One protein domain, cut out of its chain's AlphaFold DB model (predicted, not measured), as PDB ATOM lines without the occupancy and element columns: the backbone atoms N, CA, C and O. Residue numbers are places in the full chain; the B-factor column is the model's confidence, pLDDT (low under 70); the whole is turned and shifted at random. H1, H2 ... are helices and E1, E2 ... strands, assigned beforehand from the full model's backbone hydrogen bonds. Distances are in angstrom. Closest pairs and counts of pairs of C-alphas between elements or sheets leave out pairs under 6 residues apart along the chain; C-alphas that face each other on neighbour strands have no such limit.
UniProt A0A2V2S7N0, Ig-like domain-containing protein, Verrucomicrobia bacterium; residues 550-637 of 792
ATOM      1  N   GLN A 550     -52.089  36.219 -15.597       98.81
ATOM      2  CA  GLN A 550     -52.808  35.866 -16.814       98.81
ATOM      3  C   GLN A 550     -53.740  36.994 -17.261       98.81
ATOM      4  O   GLN A 550     -54.435  37.607 -16.452       98.81
ATOM      5  N   ILE A 551     -53.787  37.226 -18.572       98.81
ATOM      6  CA  ILE A 551     -54.902  37.906 -19.227       98.81
ATOM      7  C   ILE A 551     -55.634  36.869 -20.074       98.81
ATOM      8  O   ILE A 551     -55.048  36.197 -20.926       98.81
ATOM      9  N   ASP A 552     -56.926  36.737 -19.833       98.31
ATOM     10  CA  ASP A 552     -57.828  35.912 -20.620       98.31
ATOM     11  C   ASP A 552     -58.737  36.822 -21.439       98.31
ATOM     12  O   ASP A 552     -59.524  37.596 -20.889       98.31
ATOM     13  N   LEU A 553     -58.609  36.749 -22.762       97.00
ATOM     14  CA  LEU A 553     -59.373  37.603 -23.665       97.00
ATOM     15  C   LEU A 553     -60.804  37.101 -23.906       97.00
ATOM     16  O   LEU A 553     -61.612  37.830 -24.477       97.00
ATOM     17  N   GLY A 554     -61.148  35.900 -23.430       94.25
ATOM     18  CA  GLY A 554     -62.426  35.243 -23.679       94.25
ATOM     19  C   GLY A 554     -62.635  34.829 -25.140       94.25
ATOM     20  O   GLY A 554     -61.883  35.193 -26.041       94.25
ATOM     21  N   ALA A 555     -63.687  34.048 -25.387       89.06
ATOM     22  CA  ALA A 555     -64.058  33.655 -26.742       89.06
ATOM     23  C   ALA A 555     -64.775  34.809 -27.462       89.06
ATOM     24  O   ALA A 555     -65.835  35.249 -27.022       89.06
ATOM     25  N   GLY A 556     -64.225  35.264 -28.589       85.50
ATOM     26  CA  GLY A 556     -64.867  36.249 -29.461       85.50
ATOM     27  C   GLY A 556     -63.985  37.450 -29.797       85.50
ATOM     28  O   GLY A 556     -62.760  37.412 -29.691       85.50
ATOM     29  N   ALA A 557     -64.636  38.515 -30.260       87.94
ATOM     30  CA  ALA A 557     -64.002  39.769 -30.642       87.94
ATOM     31  C   ALA A 557     -64.020  40.756 -29.470       87.94
ATOM     32  O   ALA A 557     -65.096  41.189 -29.073       87.94
ATOM     33  N   GLY A 558     -62.844  41.137 -28.971       91.00
ATOM     34  CA  GLY A 558     -62.680  42.147 -27.929       91.00
ATOM     35  C   GLY A 558     -61.321  42.835 -28.012       91.00
ATOM     36  O   GLY A 558     -60.299  42.201 -28.279       91.00
ATOM     37  N   ALA A 559     -61.297  44.143 -27.774       94.44
ATOM     38  CA  ALA A 559     -60.078  44.941 -27.760       94.44
ATOM     39  C   ALA A 559     -59.728  45.386 -26.336       94.44
ATOM     40  O   ALA A 559     -60.463  46.163 -25.720       94.44
ATOM     41  N   LEU A 560     -58.570  44.945 -25.849       97.81
ATOM     42  CA  LEU A 560     -57.965  45.404 -24.604       97.81
ATOM     43  C   LEU A 560     -56.850  46.410 -24.909       97.81
ATOM     44  O   LEU A 560     -55.880  46.087 -25.591       97.81
ATOM     45  N   LYS A 561     -56.977  47.639 -24.410       98.00
ATOM     46  CA  LYS A 561     -56.039  48.730 -24.695       98.00
ATOM     47  C   LYS A 561     -55.475  49.307 -23.404       98.00
ATOM     48  O   LYS A 561     -56.233  49.770 -22.561       98.00
ATOM     49  N   TYR A 562     -54.159  49.340 -23.280       98.69
ATOM     50  CA  TYR A 562     -53.447  50.028 -22.208       98.69
ATOM     51  C   TYR A 562     -52.775  51.294 -22.740       98.69
ATOM     52  O   TYR A 562     -52.359  51.362 -23.903       98.69
ATOM     53  N   ALA A 563     -52.599  52.289 -21.875       98.69
ATOM     54  CA  ALA A 563     -51.635  53.355 -22.111       98.69
ATOM     55  C   ALA A 563     -50.204  52.785 -22.211       98.69
ATOM     56  O   ALA A 563     -49.917  51.666 -21.766       98.69
ATOM     57  N   ALA A 564     -49.289  53.558 -22.802       98.56
ATOM     58  CA  ALA A 564     -47.892  53.148 -22.940       98.56
ATOM     59  C   ALA A 564     -47.288  52.822 -21.563       98.56
ATOM     60  O   ALA A 564     -47.264  53.662 -20.668       98.56
ATOM     61  N   SER A 565     -46.809  51.591 -21.403       98.44
ATOM     62  CA  SER A 565     -46.279  51.048 -20.145       98.44
ATOM     63  C   SER A 565     -44.760  50.838 -20.189       98.44
ATOM     64  O   SER A 565     -44.177  50.369 -19.216       98.44
ATOM     65  N   GLY A 566     -44.105  51.236 -21.286       97.62
ATOM     66  CA  GLY A 566     -42.660  51.104 -21.508       97.62
ATOM     67  C   GLY A 566     -41.767  51.807 -20.481       97.62
ATOM     68  O   GLY A 566     -40.611  51.426 -20.331       97.62
ATOM     69  N   ALA A 567     -42.295  52.803 -19.762       96.69
ATOM     70  CA  ALA A 567     -41.584  53.504 -18.689       96.69
ATOM     71  C   ALA A 567     -41.634  52.771 -17.333       96.69
ATOM     72  O   ALA A 567     -40.943  53.171 -16.399       96.69
ATOM     73  N   LEU A 568     -42.462  51.729 -17.206       97.31
ATOM     74  CA  LEU A 568     -42.589  50.940 -15.986       97.31
ATOM     75  C   LEU A 568     -41.611  49.761 -15.979       97.31
ATOM     76  O   LEU A 568     -41.396  49.107 -16.999       97.31
ATOM     77  N   THR A 569     -41.080  49.431 -14.807       96.56
ATOM     78  CA  THR A 569     -40.206  48.264 -14.627       96.56
ATOM     79  C   THR A 569     -41.027  47.071 -14.169       96.56
ATOM     80  O   THR A 569     -41.505  47.061 -13.040       96.56
ATOM     81  N   TRP A 570     -41.177  46.046 -15.008       98.44
ATOM     82  CA  TRP A 570     -41.771  44.770 -14.590       98.44
ATOM     83  C   TRP A 570     -40.785  43.949 -13.754       98.44
ATOM     84  O   TRP A 570     -39.574  44.018 -13.967       98.44
ATOM     85  N   THR A 571     -41.292  43.155 -12.807       98.44
ATOM     86  CA  THR A 571     -40.441  42.275 -11.990       98.44
ATOM     87  C   THR A 571     -39.749  41.244 -12.883       98.44
ATOM     88  O   THR A 571     -40.410  40.534 -13.647       98.44
ATOM     89  N   ALA A 572     -38.422  41.138 -12.782       97.19
ATOM     90  CA  ALA A 572     -37.628  40.201 -13.571       97.19
ATOM     91  C   ALA A 572     -38.055  38.741 -13.332       97.19
ATOM     92  O   ALA A 572     -38.420  38.359 -12.221       97.19
ATOM     93  N   GLY A 573     -38.017  37.919 -14.383       95.88
ATOM     94  CA  GLY A 573     -38.395  36.501 -14.314       95.88
ATOM     95  C   GLY A 573     -39.903  36.231 -14.268       95.88
ATOM     96  O   GLY A 573     -40.304  35.070 -14.290       95.88
ATOM     97  N   THR A 574     -40.748  37.268 -14.248       98.44
ATOM     98  CA  THR A 574     -42.205  37.086 -14.302       98.44
ATOM     99  C   THR A 574     -42.705  36.908 -15.734       98.44
ATOM    100  O   THR A 574     -42.106  37.423 -16.678       98.44
ATOM    101  N   THR A 575     -43.803  36.174 -15.903       98.69
ATOM    102  CA  THR A 575     -44.457  35.921 -17.191       98.69
ATOM    103  C   THR A 575     -45.893  36.436 -17.178       98.69
ATOM    104  O   THR A 575     -46.655  36.133 -16.259       98.69
ATOM    105  N   LEU A 576     -46.272  37.179 -18.218       98.88
ATOM    106  CA  LEU A 576     -47.662  37.500 -18.528       98.88
ATOM    107  C   LEU A 576     -48.168  36.528 -19.594       98.88
ATOM    108  O   LEU A 576     -47.743  36.592 -20.750       98.88
ATOM    109  N   THR A 577     -49.083  35.642 -19.218       98.88
ATOM    110  CA  THR A 577     -49.688  34.683 -20.147       98.88
ATOM    111  C   THR A 577     -50.982  35.250 -20.715       98.88
ATOM    112  O   THR A 577     -51.922  35.534 -19.978       98.88
ATOM    113  N   ILE A 578     -51.049  35.393 -22.034       98.62
ATOM    114  CA  ILE A 578     -52.253  35.750 -22.776       98.62
ATOM    115  C   ILE A 578     -52.928  34.465 -23.246       98.62
ATOM    116  O   ILE A 578     -52.307  33.623 -23.897       98.62
ATOM    117  N   THR A 579     -54.205  34.320 -22.924       97.69
ATOM    118  CA  THR A 579     -55.027  33.151 -23.265       97.69
ATOM    119  C   THR A 579     -56.260  33.570 -24.049       97.69
ATOM    120  O   THR A 579     -56.670  34.732 -23.992       97.69
ATOM    121  N   ASN A 580     -56.821  32.625 -24.811       95.44
ATOM    122  CA  ASN A 580     -57.993  32.842 -25.666       95.44
ATOM    123  C   ASN A 580     -57.825  34.011 -26.654       95.44
ATOM    124  O   ASN A 580     -58.788  34.660 -27.051       95.44
ATOM    125  N   TRP A 581     -56.588  34.282 -27.076       94.88
ATOM    126  CA  TRP A 581     -56.329  35.255 -28.129       94.88
ATOM    127  C   TRP A 581     -56.761  34.683 -29.480       94.88
ATOM    128  O   TRP A 581     -56.277  33.631 -29.884       94.88
ATOM    129  N   ALA A 582     -57.637  35.394 -30.187       91.12
ATOM    130  CA  ALA A 582     -58.149  35.016 -31.507       91.12
ATOM    131  C   ALA A 582     -57.883  36.103 -32.567       91.12
ATOM    132  O   ALA A 582     -58.710  36.361 -33.442       91.12
ATOM    133  N   GLY A 583     -56.759  36.815 -32.429       91.25
ATOM    134  CA  GLY A 583     -56.388  37.941 -33.286       91.25
ATOM    135  C   GLY A 583     -55.636  37.547 -34.561       91.25
ATOM    136  O   GLY A 583     -55.521  36.377 -34.921       91.25
ATOM    137  N   SER A 584     -55.096  38.556 -35.249       91.62
ATOM    138  CA  SER A 584     -54.257  38.402 -36.447       91.62
ATOM    139  C   SER A 584     -52.780  38.581 -36.096       91.62
ATOM    140  O   SER A 584     -52.416  39.537 -35.416       91.62
ATOM    141  N   ILE A 585     -51.896  37.725 -36.625       92.75
ATOM    142  CA  ILE A 585     -50.435  37.854 -36.430       92.75
ATOM    143  C   ILE A 585     -49.828  39.102 -37.103       92.75
ATOM    144  O   ILE A 585     -48.680  39.458 -36.824       92.75
ATOM    145  N   ASN A 586     -50.590  39.745 -37.993       91.44
ATOM    146  CA  ASN A 586     -50.232  40.989 -38.679       91.44
ATOM    147  C   ASN A 586     -50.925  42.217 -38.063       91.44
ATOM    148  O   ASN A 586     -50.721  43.332 -38.538       91.44
ATOM    149  N   GLY A 587     -51.724  42.015 -37.011       91.00
ATOM    150  CA  GLY A 587     -52.508  43.048 -36.345       91.00
ATOM    151  C   GLY A 587     -53.816  43.414 -37.052       91.00
ATOM    152  O   GLY A 587     -54.166  42.842 -38.089       91.00
ATOM    153  N   GLY A 588     -54.558  44.349 -36.453       81.88
ATOM    154  CA  GLY A 588     -55.796  44.924 -37.002       81.88
ATOM    155  C   GLY A 588     -57.023  43.999 -36.981       81.88
ATOM    156  O   GLY A 588     -57.988  44.254 -37.700       81.88
ATOM    157  N   GLY A 589     -56.982  42.917 -36.195       80.19
ATOM    158  CA  GLY A 589     -58.082  41.955 -36.035       80.19
ATOM    159  C   GLY A 589     -59.119  42.365 -34.981       80.19
ATOM    160  O   GLY A 589     -59.008  43.406 -34.348       80.19
ATOM    161  N   ALA A 590     -60.134  41.525 -34.766       76.56
ATOM    162  CA  ALA A 590     -61.218  41.813 -33.819       76.56
ATOM    163  C   ALA A 590     -60.862  41.493 -32.350       76.56
ATOM    164  O   ALA A 590     -61.468  42.041 -31.433       76.56
ATOM    165  N   CYS A 591     -59.876  40.619 -32.123       90.38
ATOM    166  CA  CYS A 591     -59.310  40.312 -30.810       90.38
ATOM    167  C   CYS A 591     -57.917  40.952 -30.711       90.38
ATOM    168  O   CYS A 591     -56.989  40.513 -31.393       90.38
ATOM    169  N   MET A 592     -57.785  42.009 -29.908       93.88
ATOM    170  CA  MET A 592     -56.569  42.830 -29.843       93.88
ATOM    171  C   MET A 592     -56.117  43.043 -28.403       93.88
ATOM    172  O   MET A 592     -56.937  43.264 -27.510       93.88
ATOM    173  N   ILE A 593     -54.802  43.084 -28.207       97.44
ATOM    174  CA  ILE A 593     -54.170  43.621 -27.004       97.44
ATOM    175  C   ILE A 593     -53.165  44.696 -27.421       97.44
ATOM    176  O   ILE A 593     -52.265  44.446 -28.220       97.44
ATOM    177  N   MET A 594     -53.341  45.918 -26.926       97.75
ATOM    178  CA  MET A 594     -52.571  47.087 -27.355       97.75
ATOM    179  C   MET A 594     -51.930  47.806 -26.174       97.75
ATOM    180  O   MET A 594     -52.547  47.940 -25.119       97.75
ATOM    181  N   PHE A 595     -50.731  48.341 -26.395       98.56
ATOM    182  CA  PHE A 595     -50.015  49.210 -25.469       98.56
ATOM    183  C   PHE A 595     -49.594  50.488 -26.189       98.56
ATOM    184  O   PHE A 595     -48.768  50.461 -27.099       98.56
ATOM    185  N   GLY A 596     -50.154  51.623 -25.771       97.69
ATOM    186  CA  GLY A 596     -49.907  52.905 -26.423       97.69
ATOM    187  C   GLY A 596     -50.338  52.911 -27.895       97.69
ATOM    188  O   GLY A 596     -51.327  52.284 -28.272       97.69
ATOM    189  N   THR A 597     -49.603  53.662 -28.713       96.56
ATOM    190  CA  THR A 597     -49.886  53.869 -30.147       96.56
ATOM    191  C   THR A 597     -48.694  53.532 -31.044       96.56
ATOM    192  O   THR A 597     -48.719  53.823 -32.238       96.56
ATOM    193  N   SER A 598     -47.627  52.960 -30.476       97.25
ATOM    194  CA  SER A 598     -46.409  52.602 -31.199       97.25
ATOM    195  C   SER A 598     -45.692  51.419 -30.556       97.25
ATOM    196  O   SER A 598     -46.011  51.017 -29.437       97.25
ATOM    197  N   SER A 599     -44.662  50.896 -31.227       97.19
ATOM    198  CA  SER A 599     -43.809  49.830 -30.687       97.19
ATOM    199  C   SER A 599     -43.084  50.206 -29.387       97.19
ATOM    200  O   SER A 599     -42.594  49.321 -28.698       97.19
ATOM    201  N   SER A 600     -43.035  51.494 -29.025       97.69
ATOM    202  CA  SER A 600     -42.494  51.974 -27.743       97.69
ATOM    203  C   SER A 600     -43.492  51.861 -26.583       97.69
ATOM    204  O   SER A 600     -43.180  52.250 -25.458       97.69
ATOM    205  N   GLY A 601     -44.702  51.347 -26.834       98.12
ATOM    206  CA  GLY A 601     -45.708  51.095 -25.805       98.12
ATOM    207  C   GLY A 601     -45.244  50.130 -24.714       98.12
ATOM    208  O   GLY A 601     -45.718  50.232 -23.583       98.12
ATOM    209  N   LEU A 602     -44.291  49.251 -25.033       98.69
ATOM    210  CA  LEU A 602     -43.579  48.367 -24.113       98.69
ATOM    211  C   LEU A 602     -42.076  48.387 -24.425       98.69
ATOM    212  O   LEU A 602     -41.675  48.574 -25.572       98.69
ATOM    213  N   SER A 603     -41.241  48.151 -23.416       98.25
ATOM    214  CA  SER A 603     -39.809  47.908 -23.603       98.25
ATOM    215  C   SER A 603     -39.546  46.486 -24.115       98.25
ATOM    216  O   SER A 603     -40.373  45.583 -23.962       98.25
ATOM    217  N   SER A 604     -38.365  46.243 -24.691       96.81
ATOM    218  CA  SER A 604     -37.970  44.906 -25.165       96.81
ATOM    219  C   SER A 604     -37.963  43.855 -24.048       96.81
ATOM    220  O   SER A 604     -38.372  42.717 -24.277       96.81
ATOM    221  N   GLY A 605     -37.563  44.247 -22.831       97.31
ATOM    222  CA  GLY A 605     -37.615  43.392 -21.643       97.31
ATOM    223  C   GLY A 605     -39.042  42.976 -21.288       97.31
ATOM    224  O   GLY A 605     -39.293  41.795 -21.071       97.31
ATOM    225  N   GLN A 606     -39.996  43.912 -21.332       98.62
ATOM    226  CA  GLN A 606     -41.410  43.614 -21.080       98.62
ATOM    227  C   GLN A 606     -41.997  42.686 -22.151       98.62
ATOM    228  O   GLN A 606     -42.665  41.710 -21.819       98.62
ATOM    229  N   VAL A 607     -41.714  42.931 -23.436       98.56
ATOM    230  CA  VAL A 607     -42.199  42.072 -24.534       98.56
ATOM    231  C   VAL A 607     -41.689  40.632 -24.384       98.56
ATOM    232  O   VAL A 607     -42.445  39.688 -24.617       98.56
ATOM    233  N   ALA A 608     -40.445  40.436 -23.930       98.19
ATOM    234  CA  ALA A 608     -39.872  39.105 -23.701       98.19
ATOM    235  C   ALA A 608     -40.600  38.294 -22.603       98.19
ATOM    236  O   ALA A 608     -40.587  37.056 -22.642       98.19
ATOM    237  N   GLN A 609     -41.261  38.984 -21.666       98.75
ATOM    238  CA  GLN A 609     -42.033  38.403 -20.563       98.75
ATOM    239  C   GLN A 609     -43.468  38.018 -20.953       98.75
ATOM    240  O   GLN A 609     -44.160  37.373 -20.168       98.75
ATOM    241  N   ILE A 610     -43.934  38.373 -22.153       98.88
ATOM    242  CA  ILE A 610     -45.284  38.034 -22.618       98.88
ATOM    243  C   ILE A 610     -45.255  36.703 -23.373       98.88
ATOM    244  O   ILE A 610     -44.406  36.483 -24.246       98.88
ATOM    245  N   LYS A 611     -46.207  35.819 -23.057       98.62
ATOM    246  CA  LYS A 611     -46.436  34.556 -23.764       98.62
ATOM    247  C   LYS A 611     -47.884  34.440 -24.220       98.62
ATOM    248  O   LYS A 611     -48.788  34.721 -23.448       98.62
ATOM    249  N   PHE A 612     -48.105  33.970 -25.440       98.19
ATOM    250  CA  PHE A 612     -49.423  33.567 -25.929       98.19
ATOM    251  C   PHE A 612     -49.579  32.060 -25.782       98.19
ATOM    252  O   PHE A 612     -48.753  31.305 -26.299       98.19
ATOM    253  N   SER A 613     -50.632  31.628 -25.093       97.88
ATOM    254  CA  SER A 613     -50.964  30.214 -24.935       97.88
ATOM    255  C   SER A 613     -51.928  29.765 -26.024       97.88
ATOM    256  O   SER A 613     -52.971  30.388 -26.221       97.88
ATOM    257  N   ASN A 614     -51.566  28.688 -26.723       95.75
ATOM    258  CA  ASN A 614     -52.344  28.058 -27.791       95.75
ATOM    259  C   ASN A 614     -52.956  29.049 -28.811       95.75
ATOM    260  O   ASN A 614     -54.151  28.956 -29.100       95.75
ATOM    261  N   PRO A 615     -52.185  30.019 -29.349       94.25
ATOM    262  CA  PRO A 615     -52.720  30.953 -30.330       94.25
ATOM    263  C   PRO A 615     -53.179  30.213 -31.607       94.25
ATOM    264  O   PRO A 615     -52.516  29.267 -32.043       94.25
ATOM    265  N   PRO A 616     -54.285  30.631 -32.250       90.44
ATOM    266  CA  PRO A 616     -54.809  29.974 -33.443       90.44
ATOM    267  C   PRO A 616     -53.790  29.871 -34.580       90.44
ATOM    268  O   PRO A 616     -53.079  30.824 -34.893       90.44
ATOM    269  N   GLY A 617     -53.745  28.699 -35.217       88.81
ATOM    270  CA  GLY A 617     -52.795  28.373 -36.285       88.81
ATOM    271  C   GLY A 617     -51.433  27.872 -35.786       88.81
ATOM    272  O   GLY A 617     -50.628  27.403 -36.587       88.81
ATOM    273  N   PHE A 618     -51.173  27.918 -34.481       93.00
ATOM    274  CA  PHE A 618     -49.966  27.368 -33.882       93.00
ATOM    275  C   PHE A 618     -50.253  25.955 -33.351       93.00
ATOM    276  O   PHE A 618     -51.390  25.657 -32.975       93.00
ATOM    277  N   PRO A 619     -49.243  25.073 -33.280       92.06
ATOM    278  CA  PRO A 619     -49.324  23.883 -32.440       92.06
ATOM    279  C   PRO A 619     -49.649  24.241 -30.977       92.06
ATOM    280  O   PRO A 619     -49.459  25.377 -30.544       92.06
ATOM    281  N   ALA A 620     -50.128  23.273 -30.196       94.81
ATOM    282  CA  ALA A 620     -50.366  23.496 -28.771       94.81
ATOM    283  C   ALA A 620     -49.052  23.857 -28.055       94.81
ATOM    284  O   ALA A 620     -48.033  23.187 -28.233       94.81
ATOM    285  N   GLY A 621     -49.068  24.918 -27.249       96.00
ATOM    286  CA  GLY A 621     -47.880  25.424 -26.570       96.00
ATOM    287  C   GLY A 621     -47.947  26.907 -26.216       96.00
ATOM    288  O   GLY A 621     -48.947  27.587 -26.447       96.00
ATOM    289  N   ASN A 622     -46.849  27.409 -25.648       96.81
ATOM    290  CA  ASN A 622     -46.678  28.816 -25.291       96.81
ATOM    291  C   ASN A 622     -45.643  29.469 -26.209       96.81
ATOM    292  O   ASN A 622     -44.513  28.993 -26.322       96.81
ATOM    293  N   TYR A 623     -46.010  30.591 -26.821       97.69
ATOM    294  CA  TYR A 623     -45.187  31.296 -27.802       97.69
ATOM    295  C   TYR A 623     -44.831  32.690 -27.300       97.69
ATOM    296  O   TYR A 623     -45.617  33.316 -26.596       97.69
ATOM    297  N   GLY A 624     -43.635  33.182 -27.637       98.06
ATOM    298  CA  GLY A 624     -43.229  34.555 -27.317       98.06
ATOM    299  C   GLY A 624     -44.130  35.602 -27.974       98.06
ATOM    300  O   GLY A 624     -44.973  35.269 -28.803       98.06
ATOM    301  N   ALA A 625     -43.925  36.870 -27.634       98.38
ATOM    302  CA  ALA A 625     -44.648  37.991 -28.221       98.38
ATOM    303  C   ALA A 625     -43.733  38.902 -29.051       98.38
ATOM    304  O   ALA A 625     -42.514  38.914 -28.876       98.38
ATOM    305  N   LYS A 626     -44.341  39.699 -29.930       97.19
ATOM    306  CA  LYS A 626     -43.747  40.890 -30.552       97.19
ATOM    307  C   LYS A 626     -44.745  42.046 -30.462       97.19
ATOM    308  O   LYS A 626     -45.952  41.812 -30.493       97.19
ATOM    309  N   ILE A 627     -44.248  43.277 -30.376       98.31
ATOM    310  CA  ILE A 627     -45.073  44.489 -30.466       98.31
ATOM    311  C   ILE A 627     -44.936  45.094 -31.867       98.31
ATOM    312  O   ILE A 627     -43.829  45.240 -32.386       98.31
ATOM    313  N   LEU A 628     -46.065  45.394 -32.506       97.88
ATOM    314  CA  LEU A 628     -46.130  45.995 -33.836       97.88
ATOM    315  C   LEU A 628     -45.939  47.517 -33.762       97.88
ATOM    316  O   LEU A 628     -46.042  48.127 -32.697       97.88
ATOM    317  N   SER A 629     -45.724  48.159 -34.913       97.19
ATOM    318  CA  SER A 629     -45.630  49.624 -35.013       97.19
ATOM    319  C   SER A 629     -46.912  50.354 -34.602       97.19
ATOM    320  O   SER A 629     -46.852  51.547 -34.335       97.19
ATOM    321  N   SER A 630     -48.045  49.650 -34.516       96.75
ATOM    322  CA  SER A 630     -49.324  50.148 -33.997       96.75
ATOM    323  C   SER A 630     -49.425  50.138 -32.464       96.75
ATOM    324  O   SER A 630     -50.383  50.679 -31.919       96.75
ATOM    325  N   GLY A 631     -48.481  49.498 -31.762       97.75
ATOM    326  CA  GLY A 631     -48.575  49.202 -30.325       97.75
ATOM    327  C   GLY A 631     -49.344  47.916 -29.995       97.75
ATOM    328  O   GLY A 631     -49.457  47.546 -28.828       97.75
ATOM    329  N   GLU A 632     -49.866  47.208 -30.999       98.06
ATOM    330  CA  GLU A 632     -50.512  45.907 -30.810       98.06
ATOM    331  C   GLU A 632     -49.479  44.818 -30.505       98.06
ATOM    332  O   GLU A 632     -48.450  44.711 -31.174       98.06
ATOM    333  N   VAL A 633     -49.759  43.998 -29.496       98.31
ATOM    334  CA  VAL A 633     -48.938  42.846 -29.130       98.31
ATOM    335  C   VAL A 633     -49.560  41.593 -29.732       98.31
ATOM    336  O   VAL A 633     -50.736  41.302 -29.530       98.31
ATOM    337  N   VAL A 634     -48.752  40.841 -30.471       97.56
ATOM    338  CA  VAL A 634     -49.163  39.621 -31.177       97.56
ATOM    339  C   VAL A 634     -48.166  38.493 -30.896       97.56
ATOM    340  O   VAL A 634     -47.033  38.771 -30.475       97.56
ATOM    341  N   PRO A 635     -48.528  37.221 -31.137       97.31
ATOM    342  CA  PRO A 635     -47.571  36.126 -31.068       97.31
ATOM    343  C   PRO A 635     -46.347  36.377 -31.960       97.31
ATOM    344  O   PRO A 635     -46.452  36.849 -33.097       97.31
ATOM    345  N   LEU A 636     -45.167  36.046 -31.443       96.75
ATOM    346  CA  LEU A 636     -43.920  36.086 -32.189       96.75
ATOM    347  C   LEU A 636     -43.969  35.023 -33.284       96.75
ATOM    348  O   LEU A 636     -44.180  33.839 -33.016       96.75
ATOM    349  N   THR A 637     -43.709  35.453 -34.512       96.00
ATOM    350  CA  THR A 637     -43.631  34.573 -35.671       96.00
ATOM    351  C   THR A 637     -42.372  34.840 -36.479       96.00
ATOM    352  O   THR A 637     -41.881  35.969 -36.527       96.00
TER     353      THR A 637
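This is residues 550 to 637 of the 792 residues of the protein "Ig-like domain-containing protein" of Verrucomicrobia bacterium (UniProt A0A2V2S7N0). With little regular structure, 33 of 88 printed residues in named elements, this is a mixed sheet curled like part of a barrel, E1 E3 E5 E6 E7, with the parallel pair E2 E4 near its edge strand E7 and one short helix, H1, over E6. The seven strands and helix run E1 E2 E3 E4 H1 E5 E6 E7, mostly strand. It is compact, radius of gyration of the C-alphas 11.9 A, spanning 31 by 26 by 21 A.

Find C-alpha 550 at (-52.808, 35.866, -16.814), beginning E1, residues 550 to 552. Next come E2, 559 to 562, E3, 576 to 579, E4, 592 to 595, H1, 604 to 608, E5, 610 to 613, E6, 622 to 627, 16.6 A long, and E7, 633 to 635, ending at (-47.571, 36.126, -31.068).

Within hydrogen-bond range, find N 551 and O 577 at 2.9 A in parallel E1 and E3, N 578 and O 611 at 2.8 A in parallel E3 and E5, and N 562 and O 594 at 2.8 A in parallel E2 and E4. Hairpins E5 E6, with N 612 and O 623 at 2.8 A, and E6 E7, with N 626 and O 634 at 2.9 A, form a meander, each strand the antiparallel neighbour of the one before. H1, its O i to N i+4 pair within range, is on the sheet at a height of 7.9 A; its closest C-alphas to E6 are Val 607 and Ala 625, 6.0 A.

C-alphas 567 and 619 are farthest apart, 33.6 A. Links E2 to E3 and E3 to E4 are long. The printed part has no cut, and no printed residue is under 70 in pLDDT.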